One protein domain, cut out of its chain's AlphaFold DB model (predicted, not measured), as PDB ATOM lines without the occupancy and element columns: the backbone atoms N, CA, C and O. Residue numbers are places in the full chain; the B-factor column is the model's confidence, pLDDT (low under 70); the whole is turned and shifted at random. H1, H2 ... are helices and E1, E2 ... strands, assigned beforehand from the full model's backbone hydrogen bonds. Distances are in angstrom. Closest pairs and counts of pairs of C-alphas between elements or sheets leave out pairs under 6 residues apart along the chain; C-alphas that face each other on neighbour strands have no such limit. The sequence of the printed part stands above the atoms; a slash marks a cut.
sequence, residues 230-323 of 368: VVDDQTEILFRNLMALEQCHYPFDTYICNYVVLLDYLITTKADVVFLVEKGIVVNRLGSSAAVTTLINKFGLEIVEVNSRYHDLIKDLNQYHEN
ATOM      1  N   VAL A 230     -72.192  15.716 -26.874       88.69
ATOM      2  CA  VAL A 230     -72.801  16.972 -26.419       88.69
ATOM      3  C   VAL A 230     -74.297  16.749 -26.243       88.69
ATOM      4  O   VAL A 230     -74.981  16.440 -27.211       88.69
ATOM      5  N   VAL A 231     -74.797  16.919 -25.018       90.56
ATOM      6  CA  VAL A 231     -76.213  16.738 -24.683       90.56
ATOM      7  C   VAL A 231     -76.846  18.096 -24.418       90.56
ATOM      8  O   VAL A 231     -76.517  18.761 -23.435       90.56
ATOM      9  N   ASP A 232     -77.760  18.502 -25.290       90.19
ATOM     10  CA  ASP A 232     -78.507  19.756 -25.241       90.19
ATOM     11  C   ASP A 232     -80.009  19.545 -25.511       90.19
ATOM     12  O   ASP A 232     -80.490  18.419 -25.649       90.19
ATOM     13  N   ASP A 233     -80.765  20.639 -25.579       86.88
ATOM     14  CA  ASP A 233     -82.212  20.645 -25.814       86.88
ATOM     15  C   ASP A 233     -82.637  20.079 -27.184       86.88
ATOM     16  O   ASP A 233     -83.822  19.822 -27.387       86.88
ATOM     17  N   GLN A 234     -81.700  19.859 -28.113       87.25
ATOM     18  CA  GLN A 234     -81.959  19.304 -29.450       87.25
ATOM     19  C   GLN A 234     -81.606  17.835 -29.579       87.25
ATOM     20  O   GLN A 234     -82.066  17.161 -30.502       87.25
ATOM     21  N   THR A 235     -80.833  17.328 -28.624       90.19
ATOM     22  CA  THR A 235     -80.382  15.942 -28.608       90.19
ATOM     23  C   THR A 235     -81.571  14.980 -28.631       90.19
ATOM     24  O   THR A 235     -81.542  14.009 -29.381       90.19
ATOM     25  N   GLU A 236     -82.657  15.269 -27.898       92.00
ATOM     26  CA  GLU A 236     -83.835  14.389 -27.889       92.00
ATOM     27  C   GLU A 236     -84.487  14.248 -29.268       92.00
ATOM     28  O   GLU A 236     -84.757  13.135 -29.719       92.00
ATOM     29  N   ILE A 237     -84.720  15.375 -29.942       91.88
ATOM     30  CA  ILE A 237     -85.389  15.417 -31.246       91.88
ATOM     31  C   ILE A 237     -84.524  14.718 -32.296       91.88
ATOM     32  O   ILE A 237     -85.021  13.868 -33.034       91.88
ATOM     33  N   LEU A 238     -83.224  15.031 -32.328       91.44
ATOM     34  CA  LEU A 238     -82.291  14.454 -33.290       91.44
ATOM     35  C   LEU A 238     -82.227  12.927 -33.168       91.44
ATOM     36  O   LEU A 238     -82.457  12.226 -34.151       91.44
ATOM     37  N   PHE A 239     -81.954  12.406 -31.968       91.81
ATOM     38  CA  PHE A 239     -81.820  10.963 -31.766       91.81
ATOM     39  C   PHE A 239     -83.122  10.227 -32.081       91.81
ATOM     40  O   PHE A 239     -83.092   9.229 -32.793       91.81
ATOM     41  N   ARG A 240     -84.278  10.750 -31.652       93.62
ATOM     42  CA  ARG A 240     -85.578  10.127 -31.942       93.62
ATOM     43  C   ARG A 240     -85.878  10.032 -33.439       93.62
ATOM     44  O   ARG A 240     -86.414   9.009 -33.864       93.62
ATOM     45  N   ASN A 241     -85.531  11.051 -34.228       94.56
ATOM     46  CA  ASN A 241     -85.718  11.025 -35.684       94.56
ATOM     47  C   ASN A 241     -84.703  10.113 -36.383       94.56
ATOM     48  O   ASN A 241     -85.096   9.360 -37.269       94.56
ATOM     49  N   LEU A 242     -83.436  10.104 -35.952       92.62
ATOM     50  CA  LEU A 242     -82.424   9.184 -36.488       92.62
ATOM     51  C   LEU A 242     -82.770   7.719 -36.202       92.62
ATOM     52  O   LEU A 242     -82.677   6.878 -37.088       92.62
ATOM     53  N   MET A 243     -83.223   7.410 -34.989       91.06
ATOM     54  CA  MET A 243     -83.642   6.056 -34.620       91.06
ATOM     55  C   MET A 243     -84.888   5.614 -35.392       91.06
ATOM     56  O   MET A 243     -84.975   4.462 -35.809       91.06
ATOM     57  N   ALA A 244     -85.848   6.521 -35.606       92.56
ATOM     58  CA  ALA A 244     -87.006   6.241 -36.449       92.56
ATOM     59  C   ALA A 244     -86.590   6.006 -37.913       92.56
ATOM     60  O   ALA A 244     -87.071   5.061 -38.533       92.56
ATOM     61  N   LEU A 245     -85.654   6.804 -38.442       92.38
ATOM     62  CA  LEU A 245     -85.086   6.604 -39.776       92.38
ATOM     63  C   LEU A 245     -84.422   5.230 -39.898       92.38
ATOM     64  O   LEU A 245     -84.697   4.519 -40.859       92.38
ATOM     65  N   GLU A 246     -83.584   4.835 -38.938       90.75
ATOM     66  CA  GLU A 246     -82.942   3.517 -38.951       90.75
ATOM     67  C   GLU A 246     -83.965   2.387 -38.931       90.75
ATOM     68  O   GLU A 246     -83.895   1.489 -39.763       90.75
ATOM     69  N   GLN A 247     -84.965   2.454 -38.053       88.06
ATOM     70  CA  GLN A 247     -85.996   1.417 -37.983       88.06
ATOM     71  C   GLN A 247     -86.846   1.331 -39.262       88.06
ATOM     72  O   GLN A 247     -87.303   0.246 -39.620       88.06
ATOM     73  N   CYS A 248     -87.047   2.445 -39.971       89.25
ATOM     74  CA  CYS A 248     -87.828   2.470 -41.207       89.25
ATOM     75  C   CYS A 248     -87.010   2.107 -42.456       89.25
ATOM     76  O   CYS A 248     -87.498   1.370 -43.319       89.25
ATOM     77  N   HIS A 249     -85.802   2.651 -42.597       89.31
ATOM     78  CA  HIS A 249     -84.986   2.570 -43.813       89.31
ATOM     79  C   HIS A 249     -83.894   1.499 -43.737       89.31
ATOM     80  O   HIS A 249     -83.641   0.818 -44.727       89.31
ATOM     81  N   TYR A 250     -83.308   1.301 -42.557       86.88
ATOM     82  CA  TYR A 250     -82.172   0.411 -42.315       86.88
ATOM     83  C   TYR A 250     -82.481  -0.612 -41.203       86.88
ATOM     84  O   TYR A 250     -81.739  -0.692 -40.223       86.88
ATOM     85  N   PRO A 251     -83.558  -1.416 -41.314       78.94
ATOM     86  CA  PRO A 251     -84.071  -2.220 -40.197       78.94
ATOM     87  C   PRO A 251     -83.080  -3.259 -39.647       78.94
ATOM     88  O   PRO A 251     -83.269  -3.763 -38.544       78.94
ATOM     89  N   PHE A 252     -82.017  -3.578 -40.392       81.69
ATOM     90  CA  PHE A 252     -80.960  -4.507 -39.982       81.69
ATOM     91  C   PHE A 252     -79.618  -3.814 -39.671       81.69
ATOM     92  O   PHE A 252     -78.697  -4.454 -39.162       81.69
ATOM     93  N   ASP A 253     -79.512  -2.509 -39.926       84.19
ATOM     94  CA  ASP A 253     -78.296  -1.697 -39.806       84.19
ATOM     95  C   ASP A 253     -78.525  -0.510 -38.855       84.19
ATOM     96  O   ASP A 253     -78.368   0.657 -39.208       84.19
ATOM     97  N   THR A 254     -78.917  -0.823 -37.618       84.25
ATOM     98  CA  THR A 254     -79.386   0.150 -36.621       84.25
ATOM     99  C   THR A 254     -78.259   0.676 -35.712       84.25
ATOM    100  O   THR A 254     -78.219   0.379 -34.514       84.25
ATOM    101  N   TYR A 255     -77.302   1.424 -36.270       84.38
ATOM    102  CA  TYR A 255     -76.115   1.922 -35.557       84.38
ATOM    103  C   TYR A 255     -76.442   2.897 -34.418       84.38
ATOM    104  O   TYR A 255     -75.912   2.759 -33.313       84.38
ATOM    105  N   ILE A 256     -77.315   3.872 -34.663       87.19
ATOM    106  CA  ILE A 256     -77.748   4.874 -33.687       87.19
ATOM    107  C   ILE A 256     -78.572   4.211 -32.588       87.19
ATOM    108  O   ILE A 256     -78.340   4.485 -31.412       87.19
ATOM    109  N   CYS A 257     -79.480   3.297 -32.935       87.69
ATOM    110  CA  CYS A 257     -80.246   2.550 -31.935       87.69
ATOM    111  C   CYS A 257     -79.318   1.723 -31.032       87.69
ATOM    112  O   CYS A 257     -79.453   1.761 -29.812       87.69
ATOM    113  N   ASN A 258     -78.329   1.029 -31.606       85.00
ATOM    114  CA  ASN A 258     -77.343   0.279 -30.827       85.00
ATOM    115  C   ASN A 258     -76.477   1.195 -29.953       85.00
ATOM    116  O   ASN A 258     -76.154   0.840 -28.820       85.00
ATOM    117  N   TYR A 259     -76.110   2.375 -30.454       85.25
ATOM    118  CA  TYR A 259     -75.366   3.361 -29.675       85.25
ATOM    119  C   TYR A 259     -76.194   3.899 -28.501       85.25
ATOM    120  O   TYR A 259     -75.670   4.046 -27.402       85.25
ATOM    121  N   VAL A 260     -77.493   4.126 -28.690       86.69
ATOM    122  CA  VAL A 260     -78.410   4.512 -27.608       86.69
ATOM    123  C   VAL A 260     -78.515   3.425 -26.542       86.69
ATOM    124  O   VAL A 260     -78.459   3.750 -25.360       86.69
ATOM    125  N   VAL A 261     -78.604   2.154 -26.938       81.56
ATOM    126  CA  VAL A 261     -78.579   1.021 -25.998       81.56
ATOM    127  C   VAL A 261     -77.267   1.006 -25.204       81.56
ATOM    128  O   VAL A 261     -77.280   0.881 -23.983       81.56
ATOM    129  N   LEU A 262     -76.124   1.219 -25.864       81.94
ATOM    130  CA  LEU A 262     -74.836   1.357 -25.181       81.94
ATOM    131  C   LEU A 262     -74.830   2.538 -24.194       81.94
ATOM    132  O   LEU A 262     -74.320   2.400 -23.083       81.94
ATOM    133  N   LEU A 263     -75.389   3.690 -24.572       85.19
ATOM    134  CA  LEU A 263     -75.498   4.846 -23.681       85.19
ATOM    135  C   LEU A 263     -76.386   4.563 -22.466       85.19
ATOM    136  O   LEU A 263     -76.035   5.000 -21.375       85.19
ATOM    137  N   ASP A 264     -77.485   3.827 -22.634       83.25
ATOM    138  CA  ASP A 264     -78.370   3.405 -21.539       83.25
ATOM    139  C   ASP A 264     -77.626   2.525 -20.517       83.25
ATOM    140  O   ASP A 264     -77.711   2.744 -19.306       83.25
ATOM    141  N   TYR A 265     -76.772   1.614 -20.999       78.94
ATOM    142  CA  TYR A 265     -75.887   0.824 -20.136       78.94
ATOM    143  C   TYR A 265     -74.793   1.654 -19.451       78.94
ATOM    144  O   TYR A 265     -74.443   1.377 -18.305       78.94
ATOM    145  N   LEU A 266     -74.223   2.648 -20.137       81.12
ATOM    146  CA  LEU A 266     -73.156   3.489 -19.583       81.12
ATOM    147  C   LEU A 266     -73.676   4.554 -18.609       81.12
ATOM    148  O   LEU A 266     -72.923   5.003 -17.748       81.12
ATOM    149  N   ILE A 267     -74.925   5.000 -18.765       87.00
ATOM    150  CA  ILE A 267     -75.496   6.156 -18.066       87.00
ATOM    151  C   ILE A 267     -76.765   5.743 -17.321       87.00
ATOM    152  O   ILE A 267     -77.859   6.227 -17.587       87.00
ATOM    153  N   THR A 268     -76.617   4.874 -16.326       83.81
ATOM    154  CA  THR A 268     -77.762   4.395 -15.538       83.81
ATOM    155  C   THR A 268     -78.136   5.364 -14.409       83.81
ATOM    156  O   THR A 268     -79.301   5.483 -14.020       83.81
ATOM    157  N   THR A 269     -77.157   6.085 -13.862       88.19
ATOM    158  CA  THR A 269     -77.305   6.946 -12.686       88.19
ATOM    159  C   THR A 269     -76.771   8.359 -12.923       88.19
ATOM    160  O   THR A 269     -76.059   8.661 -13.880       88.19
ATOM    161  N   LYS A 270     -77.091   9.267 -11.992       91.81
ATOM    162  CA  LYS A 270     -76.536  10.631 -12.002       91.81
ATOM    163  C   LYS A 270     -75.021  10.631 -11.789       91.81
ATOM    164  O   LYS A 270     -74.353  11.532 -12.290       91.81
ATOM    165  N   ALA A 271     -74.501   9.661 -11.030       89.62
ATOM    166  CA  ALA A 271     -73.073   9.533 -10.760       89.62
ATOM    167  C   ALA A 271     -72.305   9.187 -12.043       89.62
ATOM    168  O   ALA A 271     -71.252   9.770 -12.282       89.62
ATOM    169  N   ASP A 272     -72.888   8.350 -12.905       89.31
ATOM    170  CA  ASP A 272     -72.294   7.985 -14.196       89.31
ATOM    171  C   ASP A 272     -72.167   9.208 -15.110       89.31
ATOM    172  O   ASP A 272     -71.105   9.463 -15.673       89.31
ATOM    173  N   VAL A 273     -73.208  10.050 -15.179       91.12
ATOM    174  CA  VAL A 273     -73.137  11.319 -15.924       91.12
ATOM    175  C   VAL A 273     -72.053  12.232 -15.362       91.12
ATOM    176  O   VAL A 273     -71.289  12.801 -16.137       91.12
ATOM    177  N   VAL A 274     -71.980  12.402 -14.036       91.62
ATOM    178  CA  VAL A 274     -70.948  13.248 -13.408       91.62
ATOM    179  C   VAL A 274     -69.557  12.743 -13.781       91.62
ATOM    180  O   VAL A 274     -68.735  13.527 -14.245       91.62
ATOM    181  N   PHE A 275     -69.330  11.435 -13.679       89.56
ATOM    182  CA  PHE A 275     -68.064  10.817 -14.048       89.56
ATOM    183  C   PHE A 275     -67.721  11.023 -15.533       89.56
ATOM    184  O   PHE A 275     -66.608  11.431 -15.861       89.56
ATOM    185  N   LEU A 276     -68.669  10.805 -16.448       88.88
ATOM    186  CA  LEU A 276     -68.439  10.997 -17.885       88.88
ATOM    187  C   LEU A 276     -68.226  12.470 -18.263       88.88
ATOM    188  O   LEU A 276     -67.473  12.758 -19.195       88.88
ATOM    189  N   VAL A 277     -68.849  13.403 -17.536       89.75
ATOM    190  CA  VAL A 277     -68.600  14.844 -17.675       89.75
ATOM    191  C   VAL A 277     -67.198  15.205 -17.186       89.75
ATOM    192  O   VAL A 277     -66.478  15.907 -17.894       89.75
ATOM    193  N   GLU A 278     -66.764  14.686 -16.033       89.50
ATOM    194  CA  GLU A 278     -65.394  14.871 -15.522       89.50
ATOM    195  C   GLU A 278     -64.336  14.332 -16.493       89.50
ATOM    196  O   GLU A 278     -63.259  14.913 -16.635       89.50
ATOM    197  N   LYS A 279     -64.644  13.236 -17.196       85.25
ATOM    198  CA  LYS A 279     -63.782  12.661 -18.238       85.25
ATOM    199  C   LYS A 279     -63.873  13.374 -19.587       85.25
ATOM    200  O   LYS A 279     -63.148  13.003 -20.504       85.25
ATOM    201  N   GLY A 280     -64.733  14.384 -19.722       84.62
ATOM    202  CA  GLY A 280     -64.923  15.131 -20.967       84.62
ATOM    203  C   GLY A 280     -65.605  14.337 -22.086       84.62
ATOM    204  O   GLY A 280     -65.683  14.836 -23.209       84.62
ATOM    205  N   ILE A 281     -66.111  13.136 -21.780       86.88
ATOM    206  CA  ILE A 281     -66.844  12.271 -22.712       86.88
ATOM    207  C   ILE A 281     -68.243  12.844 -22.945       86.88
ATOM    208  O   ILE A 281     -68.704  12.887 -24.079       86.88
ATOM    209  N   VAL A 282     -68.904  13.343 -21.894       89.44
ATOM    210  CA  VAL A 282     -70.215  13.999 -21.995       89.44
ATOM    211  C   VAL A 282     -70.073  15.497 -21.740       89.44
ATOM    212  O   VAL A 282     -69.511  15.922 -20.735       89.44
ATOM    213  N   VAL A 283     -70.632  16.328 -22.619       90.88
ATOM    214  CA  VAL A 283     -70.828  17.761 -22.359       90.88
ATOM    215  C   VAL A 283     -72.289  18.004 -22.051       90.88
ATOM    216  O   VAL A 283     -73.131  18.001 -22.945       90.88
ATOM    217  N   ASN A 284     -72.584  18.254 -20.781       90.81
ATOM    218  CA  ASN A 284     -73.938  18.529 -20.329       90.81
ATOM    219  C   ASN A 284     -74.313  20.006 -20.542       90.81
ATOM    220  O   ASN A 284     -73.810  20.884 -19.843       90.81
ATOM    221  N   ARG A 285     -75.231  20.271 -21.476       91.75
ATOM    222  CA  ARG A 285     -75.857  21.584 -21.718       91.75
ATOM    223  C   ARG A 285     -77.335  21.629 -21.305       91.75
ATOM    224  O   ARG A 285     -77.986  22.645 -21.512       91.75
ATOM    225  N   LEU A 286     -77.855  20.566 -20.686       89.75
ATOM    226  CA  LEU A 286     -79.217  20.503 -20.135       89.75
ATOM    227  C   LEU A 286     -79.334  21.105 -18.726       89.75
ATOM    228  O   LEU A 286     -80.425  21.187 -18.170       89.75
ATOM    229  N   GLY A 287     -78.211  21.490 -18.115       86.56
ATOM    230  CA  GLY A 287     -78.176  22.172 -16.819       86.56
ATOM    231  C   GLY A 287     -78.212  21.256 -15.592       86.56
ATOM    232  O   GLY A 287     -77.970  21.729 -14.486       86.56
ATOM    233  N   SER A 288     -78.456  19.947 -15.739       92.88
ATOM    234  CA  SER A 288     -78.300  18.997 -14.627       92.88
ATOM    235  C   SER A 288     -77.960  17.585 -15.096       92.88
ATOM    236  O   SER A 288     -78.425  17.137 -16.143       92.88
ATOM    237  N   SER A 289     -77.161  16.851 -14.318       92.31
ATOM    238  CA  SER A 289     -76.857  15.442 -14.612       92.31
ATOM    239  C   SER A 289     -78.108  14.560 -14.557       92.31
ATOM    240  O   SER A 289     -78.224  13.600 -15.305       92.31
ATOM    241  N   ALA A 290     -79.088  14.933 -13.725       92.88
ATOM    242  CA  ALA A 290     -80.381  14.259 -13.643       92.88
ATOM    243  C   ALA A 290     -81.179  14.341 -14.951       92.88
ATOM    244  O   ALA A 290     -81.802  13.354 -15.342       92.88
ATOM    245  N   ALA A 291     -81.152  15.495 -15.625       93.06
ATOM    246  CA  ALA A 291     -81.811  15.668 -16.915       93.06
ATOM    247  C   ALA A 291     -81.175  14.771 -17.989       93.06
ATOM    248  O   ALA A 291     -81.906  14.133 -18.739       93.06
ATOM    249  N   VAL A 292     -79.841  14.657 -18.004       91.94
ATOM    250  CA  VAL A 292     -79.118  13.771 -18.933       91.94
ATOM    251  C   VAL A 292     -79.465  12.302 -18.689       91.94
ATOM    252  O   VAL A 292     -79.906  11.648 -19.626       91.94
ATOM    253  N   THR A 293     -79.357  11.794 -17.452       91.62
ATOM    254  CA  THR A 293     -79.743  10.400 -17.145       91.62
ATOM    255  C   THR A 293     -81.198  10.132 -17.542       91.62
ATOM    256  O   THR A 293     -81.507   9.126 -18.165       91.62
ATOM    257  N   THR A 294     -82.107  11.064 -17.236       91.75
ATOM    258  CA  THR A 294     -83.529  10.912 -17.591       91.75
ATOM    259  C   THR A 294     -83.737  10.864 -19.103       91.75
ATOM    260  O   THR A 294     -84.597  10.124 -19.571       91.75
ATOM    261  N   LEU A 295     -82.994  11.668 -19.866       91.62
ATOM    262  CA  LEU A 295     -83.088  11.697 -21.321       91.62
ATOM    263  C   LEU A 295     -82.597  10.383 -21.937       91.62
ATOM    264  O   LEU A 295     -83.310   9.805 -22.753       91.62
ATOM    265  N   ILE A 296     -81.422   9.905 -21.524       88.12
ATOM    266  CA  ILE A 296     -80.831   8.671 -22.052       88.12
ATOM    267  C   ILE A 296     -81.749   7.474 -21.788       88.12
ATOM    268  O   ILE A 296     -82.144   6.800 -22.737       88.12
ATOM    269  N   ASN A 297     -82.224   7.311 -20.550       82.56
ATOM    270  CA  ASN A 297     -83.125   6.209 -20.192       82.56
ATOM    271  C   ASN A 297     -84.463   6.264 -20.954       82.56
ATOM    272  O   ASN A 297     -85.127   5.251 -21.157       82.56
ATOM    273  N   LYS A 298     -84.893   7.458 -21.391       87.19
ATOM    274  CA  LYS A 298     -86.105   7.637 -22.207       87.19
ATOM    275  C   LYS A 298     -85.905   7.317 -23.683       87.19
ATOM    276  O   LYS A 298     -86.909   7.161 -24.384       87.19
ATOM    277  N   PHE A 299     -84.669   7.280 -24.179       84.62
ATOM    278  CA  PHE A 299     -84.424   6.891 -25.561       84.62
ATOM    279  C   PHE A 299     -84.686   5.404 -25.775       84.62
ATOM    280  O   PHE A 299     -85.278   5.070 -26.793       84.62
ATOM    281  N   GLY A 300     -84.355   4.549 -24.800       72.19
ATOM    282  CA  GLY A 300     -84.546   3.093 -24.860       72.19
ATOM    283  C   GLY A 300     -85.993   2.603 -25.037       72.19
ATOM    284  O   GLY A 300     -86.220   1.429 -25.315       72.19
ATOM    285  N   LEU A 301     -86.992   3.479 -24.891       77.75
ATOM    286  CA  LEU A 301     -88.407   3.114 -24.981       77.75
ATOM    287  C   LEU A 301     -88.838   2.850 -26.433       77.75
ATOM    288  O   LEU A 301     -88.679   3.710 -27.296       77.75
ATOM    289  N   GLU A 302     -89.460   1.689 -26.667       76.81
ATOM    290  CA  GLU A 302     -90.024   1.257 -27.962       76.81
ATOM    291  C   GLU A 302     -89.007   1.132 -29.118       76.81
ATOM    292  O   GLU A 302     -89.403   1.040 -30.281       76.81
ATOM    293  N   ILE A 303     -87.702   1.085 -28.826       71.62
ATOM    294  CA  ILE A 303     -86.685   0.709 -29.817       71.62
ATOM    295  C   ILE A 303     -86.769  -0.796 -30.071       71.62
ATOM    296  O   ILE A 303     -86.724  -1.591 -29.132       71.62
ATOM    297  N   VAL A 304     -86.820  -1.195 -31.340       65.69
ATOM    298  CA  VAL A 304     -86.606  -2.594 -31.722       65.69
ATOM    299  C   VAL A 304     -85.110  -2.826 -31.935       65.69
ATOM    300  O   VAL A 304     -84.538  -2.372 -32.923       65.69
ATOM    301  N   GLU A 305     -84.465  -3.529 -31.007       65.06
ATOM    302  CA  GLU A 305     -83.091  -3.998 -31.198       65.06
ATOM    303  C   GLU A 305     -83.107  -5.265 -32.064       65.06
ATOM    304  O   GLU A 305     -83.510  -6.334 -31.611       65.06
ATOM    305  N   VAL A 306     -82.713  -5.139 -33.334       58.59
ATOM    306  CA  VAL A 306     -82.674  -6.275 -34.276       58.59
ATOM    307  C   VAL A 306     -81.297  -6.938 -34.286       58.59
ATOM    308  O   VAL A 306     -81.199  -8.160 -34.262       58.59
ATOM    309  N   ASN A 307     -80.235  -6.130 -34.278       60.94
ATOM    310  CA  ASN A 307     -78.848  -6.580 -34.234       60.94
ATOM    311  C   ASN A 307     -78.129  -5.816 -33.134       60.94
ATOM    312  O   ASN A 307     -78.067  -4.597 -33.186       60.94
ATOM    313  N   SER A 308     -77.567  -6.508 -32.152       66.19
ATOM    314  CA  SER A 308     -76.895  -5.882 -31.021       66.19
ATOM    315  C   SER A 308     -75.395  -5.750 -31.317       66.19
ATOM    316  O   SER A 308     -74.559  -6.484 -30.800       66.19
ATOM    317  N   ARG A 309     -75.017  -4.813 -32.203       70.88
ATOM    318  CA  ARG A 309     -73.616  -4.673 -32.677       70.88
ATOM    319  C   ARG A 309     -72.604  -4.429 -31.552       70.88
ATOM    320  O   ARG A 309     -71.435  -4.770 -31.696       70.88
ATOM    321  N   TYR A 310     -73.051  -3.851 -30.439       70.81
ATOM    322  CA  TYR A 310     -72.228  -3.641 -29.250       70.81
ATOM    323  C   TYR A 310     -72.387  -4.742 -28.198       70.81
ATOM    324  O   TYR A 310     -71.764  -4.639 -27.152       70.81
ATOM    325  N   HIS A 311     -73.173  -5.793 -28.436       71.12
ATOM    326  CA  HIS A 311     -73.404  -6.842 -27.441       71.12
ATOM    327  C   HIS A 311     -72.128  -7.566 -27.043       71.12
ATOM    328  O   HIS A 311     -71.873  -7.703 -25.851       71.12
ATOM    329  N   ASP A 312     -71.304  -7.967 -28.012       73.88
ATOM    330  CA  ASP A 312     -70.026  -8.619 -27.716       73.88
ATOM    331  C   ASP A 312     -69.084  -7.667 -26.970       73.88
ATOM    332  O   ASP A 312     -68.500  -8.048 -25.961       73.88
ATOM    333  N   LEU A 313     -69.027  -6.391 -27.375       75.38
ATOM    334  CA  LEU A 313     -68.266  -5.364 -26.654       75.38
ATOM    335  C   LEU A 313     -68.760  -5.198 -25.207       75.38
ATOM    336  O   LEU A 313     -67.956  -5.133 -24.282       75.38
ATOM    337  N   ILE A 314     -70.076  -5.127 -25.001       71.44
ATOM    338  CA  ILE A 314     -70.706  -5.001 -23.681       71.44
ATOM    339  C   ILE A 314     -70.409  -6.245 -22.840       71.44
ATOM    340  O   ILE A 314     -70.070  -6.132 -21.664       71.44
ATOM    341  N   LYS A 315     -70.494  -7.434 -23.437       75.31
ATOM    342  CA  LYS A 315     -70.180  -8.707 -22.790       75.31
ATOM    343  C   LYS A 315     -68.717  -8.760 -22.351       75.31
ATOM    344  O   LYS A 315     -68.455  -9.099 -21.199       75.31
ATOM    345  N   ASP A 316     -67.792  -8.365 -23.219       78.06
ATOM    346  CA  ASP A 316     -66.360  -8.310 -22.921       78.06
ATOM    347  C   ASP A 316     -66.050  -7.284 -21.822       78.06
ATOM    348  O   ASP A 316     -65.279  -7.567 -20.900       78.06
ATOM    349  N   LEU A 317     -66.685  -6.105 -21.865       74.50
ATOM    350  CA  LEU A 317     -66.564  -5.077 -20.827       74.50
ATOM    351  C   LEU A 317     -67.070  -5.580 -19.471       74.50
ATOM    352  O   LEU A 317     -66.388  -5.405 -18.459       74.50
ATOM    353  N   ASN A 318     -68.228  -6.241 -19.450       76.62
ATOM    354  CA  ASN A 318     -68.788  -6.823 -18.234       76.62
ATOM    355  C   ASN A 318     -67.890  -7.936 -17.690       76.62
ATOM    356  O   ASN A 318     -67.573  -7.929 -16.504       76.62
ATOM    357  N   GLN A 319     -67.384  -8.827 -18.544       81.12
ATOM    358  CA  GLN A 319     -66.460  -9.885 -18.134       81.12
ATOM    359  C   GLN A 319     -65.143  -9.316 -17.579       81.12
ATOM    360  O   GLN A 319     -64.612  -9.814 -16.581       81.12
ATOM    361  N   TYR A 320     -64.617  -8.249 -18.187       76.31
ATOM    362  CA  TYR A 320     -63.443  -7.545 -17.679       76.31
ATOM    363  C   TYR A 320     -63.716  -6.900 -16.315       76.31
ATOM    364  O   TYR A 320     -62.880  -7.008 -15.415       76.31
ATOM    365  N   HIS A 321     -64.870  -6.250 -16.150       70.88
ATOM    366  CA  HIS A 321     -65.270  -5.612 -14.898       70.88
ATOM    367  C   HIS A 321     -65.540  -6.628 -13.778       70.88
ATOM    368  O   HIS A 321     -65.155  -6.388 -12.638       70.88
ATOM    369  N   GLU A 322     -66.163  -7.769 -14.072       78.25
ATOM    370  CA  GLU A 322     -66.472  -8.810 -13.082       78.25
ATOM    371  C   GLU A 322     -65.236  -9.579 -12.605       78.25
ATOM    372  O   GLU A 322     -65.253 -10.173 -11.525       78.25
ATOM    373  N   ASN A 323     -64.132  -9.538 -13.356       81.94
ATOM    374  CA  ASN A 323     -62.888 -10.170 -12.945       81.94
ATOM    375  C   ASN A 323     -62.337  -9.524 -11.658       81.94
ATOM    376  O   ASN A 323     -61.898  -8.369 -11.643       81.94
TER     377      ASN A 323
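AT A GLANCE: This is residues 230 to 323 of the 368 residues of an uncharacterized protein of Morella rubra (UniProt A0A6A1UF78). Three helices make the core: H1 and H4 run the same way, offset along their length, and H2 crosses both on a slant, its first residues on H1 and residues 260 to 264 on H4. H3 crosses the beginning of H4 at one end of this group, next to the short strand E1, while a long link leads to H5, whose residues 315 to 322 stick out together with Asn 323. The printed part has 94 residues with five named helices and one named strand, in the order H1, H2, H3, E1, H4, H5, and the class is mostly helix. The whole is compact, with a radius of gyration of the C-alphas of 13.8 A, and flat in outline, spanning 38 by 36 by 19 A.

IN THESE COORDINATES: Start at Val 230; residues 230 to 231 pair, parallel, with residues 283 to 284 further on. Find C-alpha 235 at (-80.382, 15.942, -28.608); from there H1 runs over residues 235 to 249, 20.8 A long. Next comes H2, residues 255 to 266, 16.3 A, and then H3, residues 270 to 278, 12.4 A. E1 is residues 282 to 284, 6.1 A, and pairs with no named strand. Look for C-alpha 289 at (-76.857, 15.442, -14.612), where H4, residues 289 to 299, begins its 15.8 A. H5, residues 311 to 322, is 16.1 A long and ends with C-alpha 322 at (-66.472, -8.810, -13.082).

HOW THE PARTS SIT: Begin at H4, the hub, which touches three helices. It touches H3, closest at the C-alphas of Lys 270 and Ser 289, 5.5 A apart, and their lines are only just about perpendicular at 72 degrees. Residues 260 to 264 of H2 touch H4, closest at C-alphas 264 and 297, 5.7 A, with a steep tilt of 44 degrees, opposite ways. Residues 236 to 240 of H1 touch H4, closest at C-alphas 236 and 295, 7.1 A, with a shallow tilt of 16 degrees, the same way. Residues 255 to 257 of H2 touch H1, closest at C-alphas 243 and 257, 5.6 A, with a steep tilt of 47 degrees, opposite ways. The closest C-alphas of H3 and E1 are those of Leu 276 and Val 282, 5.4 A apart. H5 is close to H2 but not clearly touching, closest at C-alphas 314 and 262, 7.7 A, and is apart from H4. In each of the five helices, every O i to N i+4 pair is within hydrogen-bond range.

THE WHOLE: The two C-alphas farthest apart are those of His 249 and Asn 323, 40.0 A. The printed part has no cut. The link from H4 to H5 is long, with 11 residues, and the other links are tight. Look there for low confidence: residues 304 to 308 are under 70, while the mean pLDDT of the printed part is 84.3.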